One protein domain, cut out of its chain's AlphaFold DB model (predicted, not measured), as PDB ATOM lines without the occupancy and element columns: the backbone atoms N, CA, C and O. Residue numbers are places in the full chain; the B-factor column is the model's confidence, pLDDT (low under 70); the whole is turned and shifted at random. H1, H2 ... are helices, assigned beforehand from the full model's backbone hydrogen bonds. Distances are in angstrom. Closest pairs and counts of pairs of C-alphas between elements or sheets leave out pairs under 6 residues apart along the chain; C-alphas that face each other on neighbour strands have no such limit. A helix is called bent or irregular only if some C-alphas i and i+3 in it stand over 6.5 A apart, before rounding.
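Overview. This is residues 4 to 76 of the 80 residues of an uncharacterized protein of Actinomyces radicidentis (UniProt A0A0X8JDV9). Two helices of equal length, H1 and H4, run opposite ways nearly in one line, overlapping at their first residues, and make the long axis of a rod. H3 packs beside this overlap, H2 sits at the far end past H1, and the unnamed stretch of residues 42 to 61 loops out toward the last residues of H4 and folds back to its first. The printed part has 73 residues, with four named helices, H1 to H4 in chain order, and no named strand; the class is all helix. It is only just loose, close to compact, with a radius of gyration of the C-alphas of 13.9 A and spans of 44 by 21 by 18 A.

Along the chain. H1, residues 4 to 17, begins at C-alpha 4 (102.781, 126.459, 164.316) and is 20.1 A long. It is only just irregular: C-alphas 6 and 9 are 6.51 A apart. H2 is residues 20 to 25, 8.6 A long, and H3 residues 33 to 41, 12.3 A. H4, residues 62 to 75, is 20.1 A long and ends at C-alpha 75 (101.122, 110.223, 168.900).

Arrangement. H1 touches H4 at a shallow tilt of 7 degrees, opposite ways; their closest C-alphas, of Leu 4 and Ala 65, are 4.8 A apart. H3 touches H4 at a steep tilt of 47 degrees, the same way, closest at the C-alphas of Ala 36 and Leu 63, 5.2 A. H1, with residues 4 to 8 alone, only just touches H3, with 3 pairs of C-alphas within 8 A, the closest being Glu 8 and Gly 33 at 6.1 A. H2 is close to H1 but not clearly touching, with the C-alphas of Leu 15 and Arg 23 closest at 7.5 A, and is apart from H3 and H4. In H2, H3 and H4 every O i to N i+4 pair is within hydrogen-bond range; in H1, 8 of 10 are.

Size, cuts and confidence. The C-alphas farthest apart, of Asp 21 and Arg 47, are 44.2 A apart. The printed part has no cut. The link from H1 to H2 is tight, that from H2 to H3 short, and that from H3 to H4 long, with 20 residues. The mean pLDDT of the printed part is 90.7, and no printed residue is under 70.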
ATOM      1  N   LEU A   4     103.413 125.232 163.840       95.38
ATOM      2  CA  LEU A   4     102.781 126.459 164.316       95.38
ATOM      3  C   LEU A   4     103.798 127.597 164.449       95.38
ATOM      4  O   LEU A   4     103.588 128.664 163.875       95.38
ATOM      5  N   ASP A   5     104.937 127.332 165.093       94.31
ATOM      6  CA  ASP A   5     106.010 128.320 165.273       94.31
ATOM      7  C   ASP A   5     106.619 128.771 163.928       94.31
ATOM      8  O   ASP A   5     107.229 129.832 163.826       94.31
ATOM      9  N   SER A   6     106.428 127.984 162.864       93.69
ATOM     10  CA  SER A   6     106.826 128.354 161.504       93.69
ATOM     11  C   SER A   6     105.763 129.201 160.791       93.69
ATOM     12  O   SER A   6     106.103 130.131 160.055       93.69
ATOM     13  N   VAL A   7     104.479 128.885 160.950       94.75
ATOM     14  CA  VAL A   7     103.384 129.551 160.222       94.75
ATOM     15  C   VAL A   7     103.014 130.892 160.856       94.75
ATOM     16  O   VAL A   7     102.780 131.857 160.128       94.75
ATOM     17  N   GLU A   8     103.003 130.989 162.185       92.81
ATOM     18  CA  GLU A   8     102.553 132.190 162.900       92.81
ATOM     19  C   GLU A   8     103.332 133.463 162.513       92.81
ATOM     20  O   GLU A   8     102.683 134.443 162.136       92.81
ATOM     21  N   PRO A   9     104.682 133.481 162.481       92.75
ATOM     22  CA  PRO A   9     105.420 134.685 162.096       92.75
ATOM     23  C   PRO A   9     105.138 135.127 160.655       92.75
ATOM     24  O   PRO A   9     105.079 136.321 160.369       92.75
ATOM     25  N   ARG A  10     104.927 134.171 159.738       92.69
ATOM     26  CA  ARG A  10     104.616 134.452 158.326       92.69
ATOM     27  C   ARG A  10     103.210 135.023 158.175       92.69
ATOM     28  O   ARG A  10     103.023 136.014 157.480       92.69
ATOM     29  N   SER A  11     102.248 134.419 158.866       90.50
ATOM     30  CA  SER A  11     100.864 134.892 158.944       90.50
ATOM     31  C   SER A  11     100.804 136.328 159.477       90.50
ATOM     32  O   SER A  11     100.158 137.193 158.888       90.50
ATOM     33  N   ARG A  12     101.567 136.616 160.540       89.62
ATOM     34  CA  ARG A  12     101.673 137.960 161.113       89.62
ATOM     35  C   ARG A  12     102.299 138.961 160.144       89.62
ATOM     36  O   ARG A  12     101.731 140.030 159.955       89.62
ATOM     37  N   ALA A  13     103.408 138.603 159.500       91.19
ATOM     38  CA  ALA A  13     104.076 139.474 158.535       91.19
ATOM     39  C   ALA A  13     103.163 139.855 157.356       91.19
ATOM     40  O   ALA A  13     103.196 140.995 156.904       91.19
ATOM     41  N   VAL A  14     102.313 138.931 156.890       88.50
ATOM     42  CA  VAL A  14     101.301 139.228 155.862       88.50
ATOM     43  C   VAL A  14     100.285 140.246 156.377       88.50
ATOM     44  O   VAL A  14     100.022 141.228 155.694       88.50
ATOM     45  N   LEU A  15      99.753 140.062 157.589       86.81
ATOM     46  CA  LEU A  15      98.806 141.016 158.178       86.81
ATOM     47  C   LEU A  15      99.404 142.406 158.395       86.81
ATOM     48  O   LEU A  15      98.681 143.392 158.291       86.81
ATOM     49  N   ASP A  16     100.691 142.481 158.722       88.19
ATOM     50  CA  ASP A  16     101.391 143.748 158.945       88.19
ATOM     51  C   ASP A  16     101.727 144.474 157.632       88.19
ATOM     52  O   ASP A  16     101.873 145.692 157.631       88.19
ATOM     53  N   ALA A  17     101.821 143.746 156.514       88.69
ATOM     54  CA  ALA A  17     102.066 144.314 155.188       88.69
ATOM     55  C   ALA A  17     100.793 144.821 154.485       88.69
ATOM     56  O   ALA A  17     100.893 145.531 153.484       88.69
ATOM     57  N   LEU A  18      99.607 144.447 154.974       86.81
ATOM     58  CA  LEU A  18      98.329 144.877 154.412       86.81
ATOM     59  C   LEU A  18      97.882 146.197 155.038       86.81
ATOM     60  O   LEU A  18      97.898 146.350 156.262       86.81
ATOM     61  N   ASP A  19      97.421 147.125 154.201       86.06
ATOM     62  CA  ASP A  19      96.723 148.312 154.687       86.06
ATOM     63  C   ASP A  19      95.388 147.944 155.369       86.06
ATOM     64  O   ASP A  19      94.838 146.849 155.199       86.06
ATOM     65  N   SER A  20      94.893 148.855 156.208       80.75
ATOM     66  CA  SER A  20      93.671 148.653 156.996       80.75
ATOM     67  C   SER A  20      92.448 148.380 156.124       80.75
ATOM     68  O   SER A  20      91.645 147.509 156.457       80.75
ATOM     69  N   ASP A  21      92.348 149.065 154.987       84.81
ATOM     70  CA  ASP A  21      91.184 149.022 154.102       84.81
ATOM     71  C   ASP A  21      91.084 147.657 153.402       84.81
ATOM     72  O   ASP A  21      90.004 147.066 153.298       84.81
ATOM     73  N   HIS A  22      92.217 147.080 152.995       83.00
ATOM     74  CA  HIS A  22      92.290 145.718 152.475       83.00
ATOM     75  C   HIS A  22      92.025 144.668 153.559       83.00
ATOM     76  O   HIS A  22      91.361 143.666 153.290       83.00
ATOM     77  N   ARG A  23      92.492 144.869 154.797       83.38
ATOM     78  CA  ARG A  23      92.225 143.908 155.886       83.38
ATOM     79  C   ARG A  23      90.743 143.824 156.219       83.38
ATOM     80  O   ARG A  23      90.232 142.720 156.397       83.38
ATOM     81  N   GLU A  24      90.063 144.963 156.276       82.81
ATOM     82  CA  GLU A  24      88.629 145.017 156.556       82.81
ATOM     83  C   GLU A  24      87.799 144.497 155.380       82.81
ATOM     84  O   GLU A  24      86.951 143.626 155.575       82.81
ATOM     85  N   SER A  25      88.079 144.952 154.154       86.06
ATOM     86  CA  SER A  25      87.308 144.555 152.964       86.06
ATOM     87  C   SER A  25      87.392 143.060 152.650       86.06
ATOM     88  O   SER A  25      86.407 142.473 152.203       86.06
ATOM     89  N   PHE A  26      88.533 142.423 152.925       82.31
ATOM     90  CA  PHE A  26      88.728 140.985 152.725       82.31
ATOM     91  C   PHE A  26      88.582 140.155 154.010       82.31
ATOM     92  O   PHE A  26      88.864 138.956 153.983       82.31
ATOM     93  N   ALA A  27      88.160 140.767 155.122       79.81
ATOM     94  CA  ALA A  27      88.015 140.125 156.430       79.81
ATOM     95  C   ALA A  27      89.253 139.306 156.858       79.81
ATOM     96  O   ALA A  27      89.147 138.180 157.354       79.81
ATOM     97  N   GLN A  28      90.452 139.862 156.661       81.62
ATOM     98  CA  GLN A  28      91.713 139.175 156.936       81.62
ATOM     99  C   GLN A  28      92.120 139.321 158.404       81.62
ATOM    100  O   GLN A  28      92.920 140.178 158.792       81.62
ATOM    101  N   PHE A  29      91.571 138.429 159.227       80.88
ATOM    102  CA  PHE A  29      91.899 138.285 160.640       80.88
ATOM    103  C   PHE A  29      92.377 136.855 160.890       80.88
ATOM    104  O   PHE A  29      91.582 135.918 160.907       80.88
ATOM    105  N   PHE A  30      93.685 136.663 161.061       83.50
ATOM    106  CA  PHE A  30      94.226 135.335 161.351       83.50
ATOM    107  C   PHE A  30      94.239 135.057 162.853       83.50
ATOM    108  O   PHE A  30      94.554 135.929 163.665       83.50
ATOM    109  N   THR A  31      93.923 133.815 163.213       88.56
ATOM    110  CA  THR A  31      94.002 133.310 164.586       88.56
ATOM    111  C   THR A  31      95.431 133.464 165.127       88.56
ATOM    112  O   THR A  31      96.356 132.943 164.504       88.56
ATOM    113  N   PRO A  32      95.651 134.135 166.275       90.88
ATOM    114  CA  PRO A  32      96.963 134.176 166.924       90.88
ATOM    115  C   PRO A  32      97.399 132.791 167.419       90.88
ATOM    116  O   PRO A  32      96.557 131.990 167.836       90.88
ATOM    117  N   GLY A  33      98.704 132.515 167.461       93.69
ATOM    118  CA  GLY A  33      99.241 131.222 167.899       93.69
ATOM    119  C   GLY A  33      98.785 130.790 169.295       93.69
ATOM    120  O   GLY A  33      98.346 129.647 169.441       93.69
ATOM    121  N   PRO A  34      98.769 131.671 170.317       94.62
ATOM    122  CA  PRO A  34      98.232 131.324 171.633       94.62
ATOM    123  C   PRO A  34      96.764 130.876 171.594       94.62
ATOM    124  O   PRO A  34      96.390 129.928 172.283       94.62
ATOM    125  N   VAL A  35      95.938 131.504 170.748       95.19
ATOM    126  CA  VAL A  35      94.527 131.124 170.574       95.19
ATOM    127  C   VAL A  35      94.424 129.768 169.879       95.19
ATOM    128  O   VAL A  35      93.667 128.910 170.328       95.19
ATOM    129  N   ALA A  36      95.233 129.523 168.846       96.06
ATOM    130  CA  ALA A  36      95.285 128.227 168.175       96.06
ATOM    131  C   ALA A  36      95.703 127.094 169.134       96.06
ATOM    132  O   ALA A  36      95.100 126.020 169.119       96.06
ATOM    133  N   ARG A  37      96.669 127.329 170.033       95.75
ATOM    134  CA  ARG A  37      97.063 126.363 171.082       95.75
ATOM    135  C   ARG A  37      95.914 126.055 172.046       95.75
ATOM    136  O   ARG A  37      95.687 124.894 172.369       95.75
ATOM    137  N   ILE A  38      95.151 127.068 172.461       97.06
ATOM    138  CA  ILE A  38      93.955 126.862 173.294       97.06
ATOM    139  C   ILE A  38      92.913 126.032 172.539       97.06
ATOM    140  O   ILE A  38      92.463 125.014 173.055       97.06
ATOM    141  N   MET A  39      92.559 126.412 171.310       95.81
ATOM    142  CA  MET A  39      91.551 125.694 170.518       95.81
ATOM    143  C   MET A  39      91.939 124.228 170.292       95.81
ATOM    144  O   MET A  39      91.119 123.331 170.457       95.81
ATOM    145  N   THR A  40      93.207 123.970 169.976       95.81
ATOM    146  CA  THR A  40      93.716 122.605 169.766       95.81
ATOM    147  C   THR A  40      93.864 121.797 171.049       95.81
ATOM    148  O   THR A  40      93.886 120.573 170.986       95.81
ATOM    149  N   SER A  41      93.895 122.420 172.227       95.19
ATOM    150  CA  SER A  41      93.829 121.669 173.490       95.19
ATOM    151  C   SER A  41      92.493 120.937 173.681       95.19
ATOM    152  O   SER A  41      92.441 119.962 174.427       95.19
ATOM    153  N   LEU A  42      91.440 121.370 172.976       94.69
ATOM    154  CA  LEU A  42      90.081 120.839 173.093       94.69
ATOM    155  C   LEU A  42      89.817 119.630 172.186       94.69
ATOM    156  O   LEU A  42      88.778 118.989 172.323       94.69
ATOM    157  N   ILE A  43      90.709 119.333 171.237       91.88
ATOM    158  CA  ILE A  43      90.483 118.256 170.268       91.88
ATOM    159  C   ILE A  43      90.975 116.913 170.809       91.88
ATOM    160  O   ILE A  43      92.033 116.808 171.437       91.88
ATOM    161  N   GLU A  44      90.240 115.852 170.489       92.38
ATOM    162  CA  GLU A  44      90.707 114.488 170.708       92.38
ATOM    163  C   GLU A  44      91.829 114.136 169.725       92.38
ATOM    164  O   GLU A  44      91.792 114.495 168.547       92.38
ATOM    165  N   CYS A  45      92.830 113.399 170.205       93.00
ATOM    166  CA  CYS A  45      93.979 112.979 169.407       93.00
ATOM    167  C   CYS A  45      93.918 111.466 169.151       93.00
ATOM    168  O   CYS A  45      94.475 110.690 169.931       93.00
ATOM    169  N   PRO A  46      93.225 111.010 168.093       90.94
ATOM    170  CA  PRO A  46      93.140 109.590 167.794       90.94
ATOM    171  C   PRO A  46      94.486 109.048 167.295       90.94
ATOM    172  O   PRO A  46      95.171 109.672 166.480       90.94
ATOM    173  N   ARG A  47      94.820 107.824 167.714       89.19
ATOM    174  CA  ARG A  47      95.924 107.042 167.141       89.19
ATOM    175  C   ARG A  47      95.448 106.338 165.874       89.19
ATOM    176  O   ARG A  47      95.012 105.191 165.919       89.19
ATOM    177  N   ARG A  48      95.467 107.056 164.752       88.25
ATOM    178  CA  ARG A  48      95.128 106.535 163.421       88.25
ATOM    179  C   ARG A  48      96.204 106.929 162.425       88.25
ATOM    180  O   ARG A  48      96.782 108.003 162.543       88.25
ATOM    181  N   GLU A  49      96.421 106.071 161.434       87.69
ATOM    182  CA  GLU A  49      97.319 106.353 160.310       87.69
ATOM    183  C   GLU A  49      96.855 107.583 159.516       87.69
ATOM    184  O   GLU A  49      97.661 108.419 159.121       87.69
ATOM    185  N   VAL A  50      95.537 107.727 159.348       91.06
ATOM    186  CA  VAL A  50      94.920 108.854 158.646       91.06
ATOM    187  C   VAL A  50      93.916 109.550 159.559       91.06
ATOM    188  O   VAL A  50      92.999 108.923 160.096       91.06
ATOM    189  N   VAL A  51      94.064 110.868 159.692       91.56
ATOM    190  CA  VAL A  51      93.118 111.757 160.377       91.56
ATOM    191  C   VAL A  51      92.596 112.769 159.360       91.56
ATOM    192  O   VAL A  51      93.371 113.366 158.618       91.56
ATOM    193  N   ARG A  52      91.274 112.950 159.306       93.50
ATOM    194  CA  ARG A  52      90.628 113.948 158.444       93.50
ATOM    195  C   ARG A  52      90.196 115.127 159.301       93.50
ATOM    196  O   ARG A  52      89.405 114.941 160.220       93.50
ATOM    197  N   VAL A  53      90.703 116.314 158.983       91.94
ATOM    198  CA  VAL A  53      90.421 117.550 159.721       91.94
ATOM    199  C   VAL A  53      89.926 118.601 158.728       91.94
ATOM    200  O   VAL A  53      90.736 119.179 158.006       91.94
ATOM    201  N   PRO A  54      88.607 118.820 158.616       92.62
ATOM    202  CA  PRO A  54      88.078 119.939 157.847       92.62
ATOM    203  C   PRO A  54      88.432 121.263 158.540       92.62
ATOM    204  O   PRO A  54      88.052 121.462 159.691       92.62
ATOM    205  N   ASP A  55      89.120 122.162 157.836       92.88
ATOM    206  CA  ASP A  55      89.435 123.528 158.294       92.88
ATOM    207  C   ASP A  55      88.846 124.551 157.298       92.88
ATOM    208  O   ASP A  55      89.541 125.053 156.407       92.88
ATOM    209  N   PRO A  56      87.516 124.767 157.318       91.50
ATOM    210  CA  PRO A  56      86.864 125.694 156.400       91.50
ATOM    211  C   PRO A  56      87.298 127.129 156.701       91.50
ATOM    212  O   PRO A  56      87.201 127.594 157.832       91.50
ATOM    213  N   GLY A  57      87.747 127.852 155.673       88.19
ATOM    214  CA  GLY A  57      88.240 129.216 155.863       88.19
ATOM    215  C   GLY A  57      89.574 129.282 156.612       88.19
ATOM    216  O   GLY A  57      89.837 130.275 157.278       88.19
ATOM    217  N   ALA A  58      90.428 128.258 156.473       90.12
ATOM    218  CA  ALA A  58      91.712 128.136 157.174       90.12
ATOM    219  C   ALA A  58      92.638 129.367 157.076       90.12
ATOM    220  O   ALA A  58      93.543 129.529 157.899       90.12
ATOM    221  N   GLY A  59      92.461 130.224 156.063       89.38
ATOM    222  CA  GLY A  59      93.307 131.394 155.835       89.38
ATOM    223  C   GLY A  59      94.777 130.987 155.713       89.38
ATOM    224  O   GLY A  59      95.126 130.147 154.888       89.38
ATOM    225  N   ALA A  60      95.632 131.538 156.577       89.69
ATOM    226  CA  ALA A  60      97.049 131.175 156.654       89.69
ATOM    227  C   ALA A  60      97.323 129.760 157.223       89.69
ATOM    228  O   ALA A  60      98.477 129.343 157.297       89.69
ATOM    229  N   GLY A  61      96.295 129.026 157.657       93.38
ATOM    230  CA  GLY A  61      96.415 127.660 158.170       93.38
ATOM    231  C   GLY A  61      96.998 127.565 159.580       93.38
ATOM    232  O   GLY A  61      97.522 126.515 159.947       93.38
ATOM    233  N   VAL A  62      96.925 128.635 160.384       95.56
ATOM    234  CA  VAL A  62      97.486 128.665 161.753       95.56
ATOM    235  C   VAL A  62      96.861 127.577 162.632       95.56
ATOM    236  O   VAL A  62      97.575 126.867 163.339       95.56
ATOM    237  N   LEU A  63      95.536 127.403 162.563       95.00
ATOM    238  CA  LEU A  63      94.846 126.376 163.341       95.00
ATOM    239  C   LEU A  63      95.224 124.968 162.869       95.00
ATOM    240  O   LEU A  63      95.596 124.136 163.694       95.00
ATOM    241  N   THR A  64      95.227 124.717 161.556       95.62
ATOM    242  CA  THR A  64      95.725 123.455 160.983       95.62
ATOM    243  C   THR A  64      97.159 123.139 161.433       95.62
ATOM    244  O   THR A  64      97.445 122.007 161.825       95.62
ATOM    245  N   ALA A  65      98.063 124.124 161.441       96.19
ATOM    246  CA  ALA A  65      99.438 123.939 161.905       96.19
ATOM    247  C   ALA A  65      99.500 123.522 163.384       96.19
ATOM    248  O   ALA A  65     100.218 122.582 163.731       96.19
ATOM    249  N   ALA A  66      98.695 124.163 164.234       96.12
ATOM    250  CA  ALA A  66      98.571 123.804 165.643       96.12
ATOM    251  C   ALA A  66      98.006 122.383 165.835       96.12
ATOM    252  O   ALA A  66      98.488 121.642 166.691       96.12
ATOM    253  N   VAL A  67      97.019 121.970 165.028       95.56
ATOM    254  CA  VAL A  67      96.443 120.612 165.073       95.56
ATOM    255  C   VAL A  67      97.506 119.569 164.738       95.56
ATOM    256  O   VAL A  67      97.615 118.556 165.429       95.56
ATOM    257  N   ILE A  68      98.312 119.818 163.702       94.69
ATOM    258  CA  ILE A  68      99.400 118.920 163.300       94.69
ATOM    259  C   ILE A  68     100.403 118.754 164.443       94.69
ATOM    260  O   ILE A  68     100.747 117.622 164.780       94.69
ATOM    261  N   ASP A  69     100.842 119.847 165.066       95.00
ATOM    262  CA  ASP A  69     101.771 119.777 166.199       95.00
ATOM    263  C   ASP A  69     101.169 118.997 167.374       95.00
ATOM    264  O   ASP A  69     101.795 118.067 167.887       95.00
ATOM    265  N   ARG A  70      99.907 119.274 167.723       94.75
ATOM    266  CA  ARG A  70      99.189 118.584 168.801       94.75
ATOM    267  C   ARG A  70      99.067 117.075 168.565       94.75
ATOM    268  O   ARG A  70      99.248 116.294 169.502       94.75
ATOM    269  N   LEU A  71      98.767 116.660 167.331       93.56
ATOM    270  CA  LEU A  71      98.678 115.249 166.944       93.56
ATOM    271  C   LEU A  71     100.050 114.569 166.973       93.56
ATOM    272  O   LEU A  71     100.148 113.429 167.428       93.56
ATOM    273  N   ARG A  72     101.109 115.252 166.523       91.31
ATOM    274  CA  ARG A  72     102.484 114.730 166.562       91.31
ATOM    275  C   ARG A  72     102.948 114.478 167.988       91.31
ATOM    276  O   ARG A  72     103.462 113.400 168.269       91.31
ATOM    277  N   GLU A  73     102.712 115.438 168.878       91.62
ATOM    278  CA  GLU A  73     103.021 115.322 170.305       91.62
ATOM    279  C   GLU A  73     102.242 114.172 170.959       91.62
ATOM    280  O   GLU A  73     102.832 113.325 171.628       91.62
ATOM    281  N   ALA A  74     100.927 114.080 170.720       91.31
ATOM    282  CA  ALA A  74     100.078 113.029 171.293       91.31
ATOM    283  C   ALA A  74     100.447 111.614 170.820       91.31
ATOM    284  O   ALA A  74     100.346 110.643 171.578       91.31
ATOM    285  N   ASN A  75     100.850 111.498 169.553       88.19
ATOM    286  CA  ASN A  75     101.122 110.223 168.900       88.19
ATOM    287  C   ASN A  75     102.615 109.871 168.861       88.19
ATOM    288  O   ASN A  75     102.956 108.840 168.291       88.19
ATOM    289  N   GLN A  76     103.485 110.694 169.470       80.06
ATOM    290  CA  GLN A  76     104.947 110.528 169.452       80.06
ATOM    291  C   GLN A  76     105.486 110.330 168.026       80.06
ATOM    292  O   GLN A  76     106.405 109.549 167.784       80.06
TER     293      GLN A  76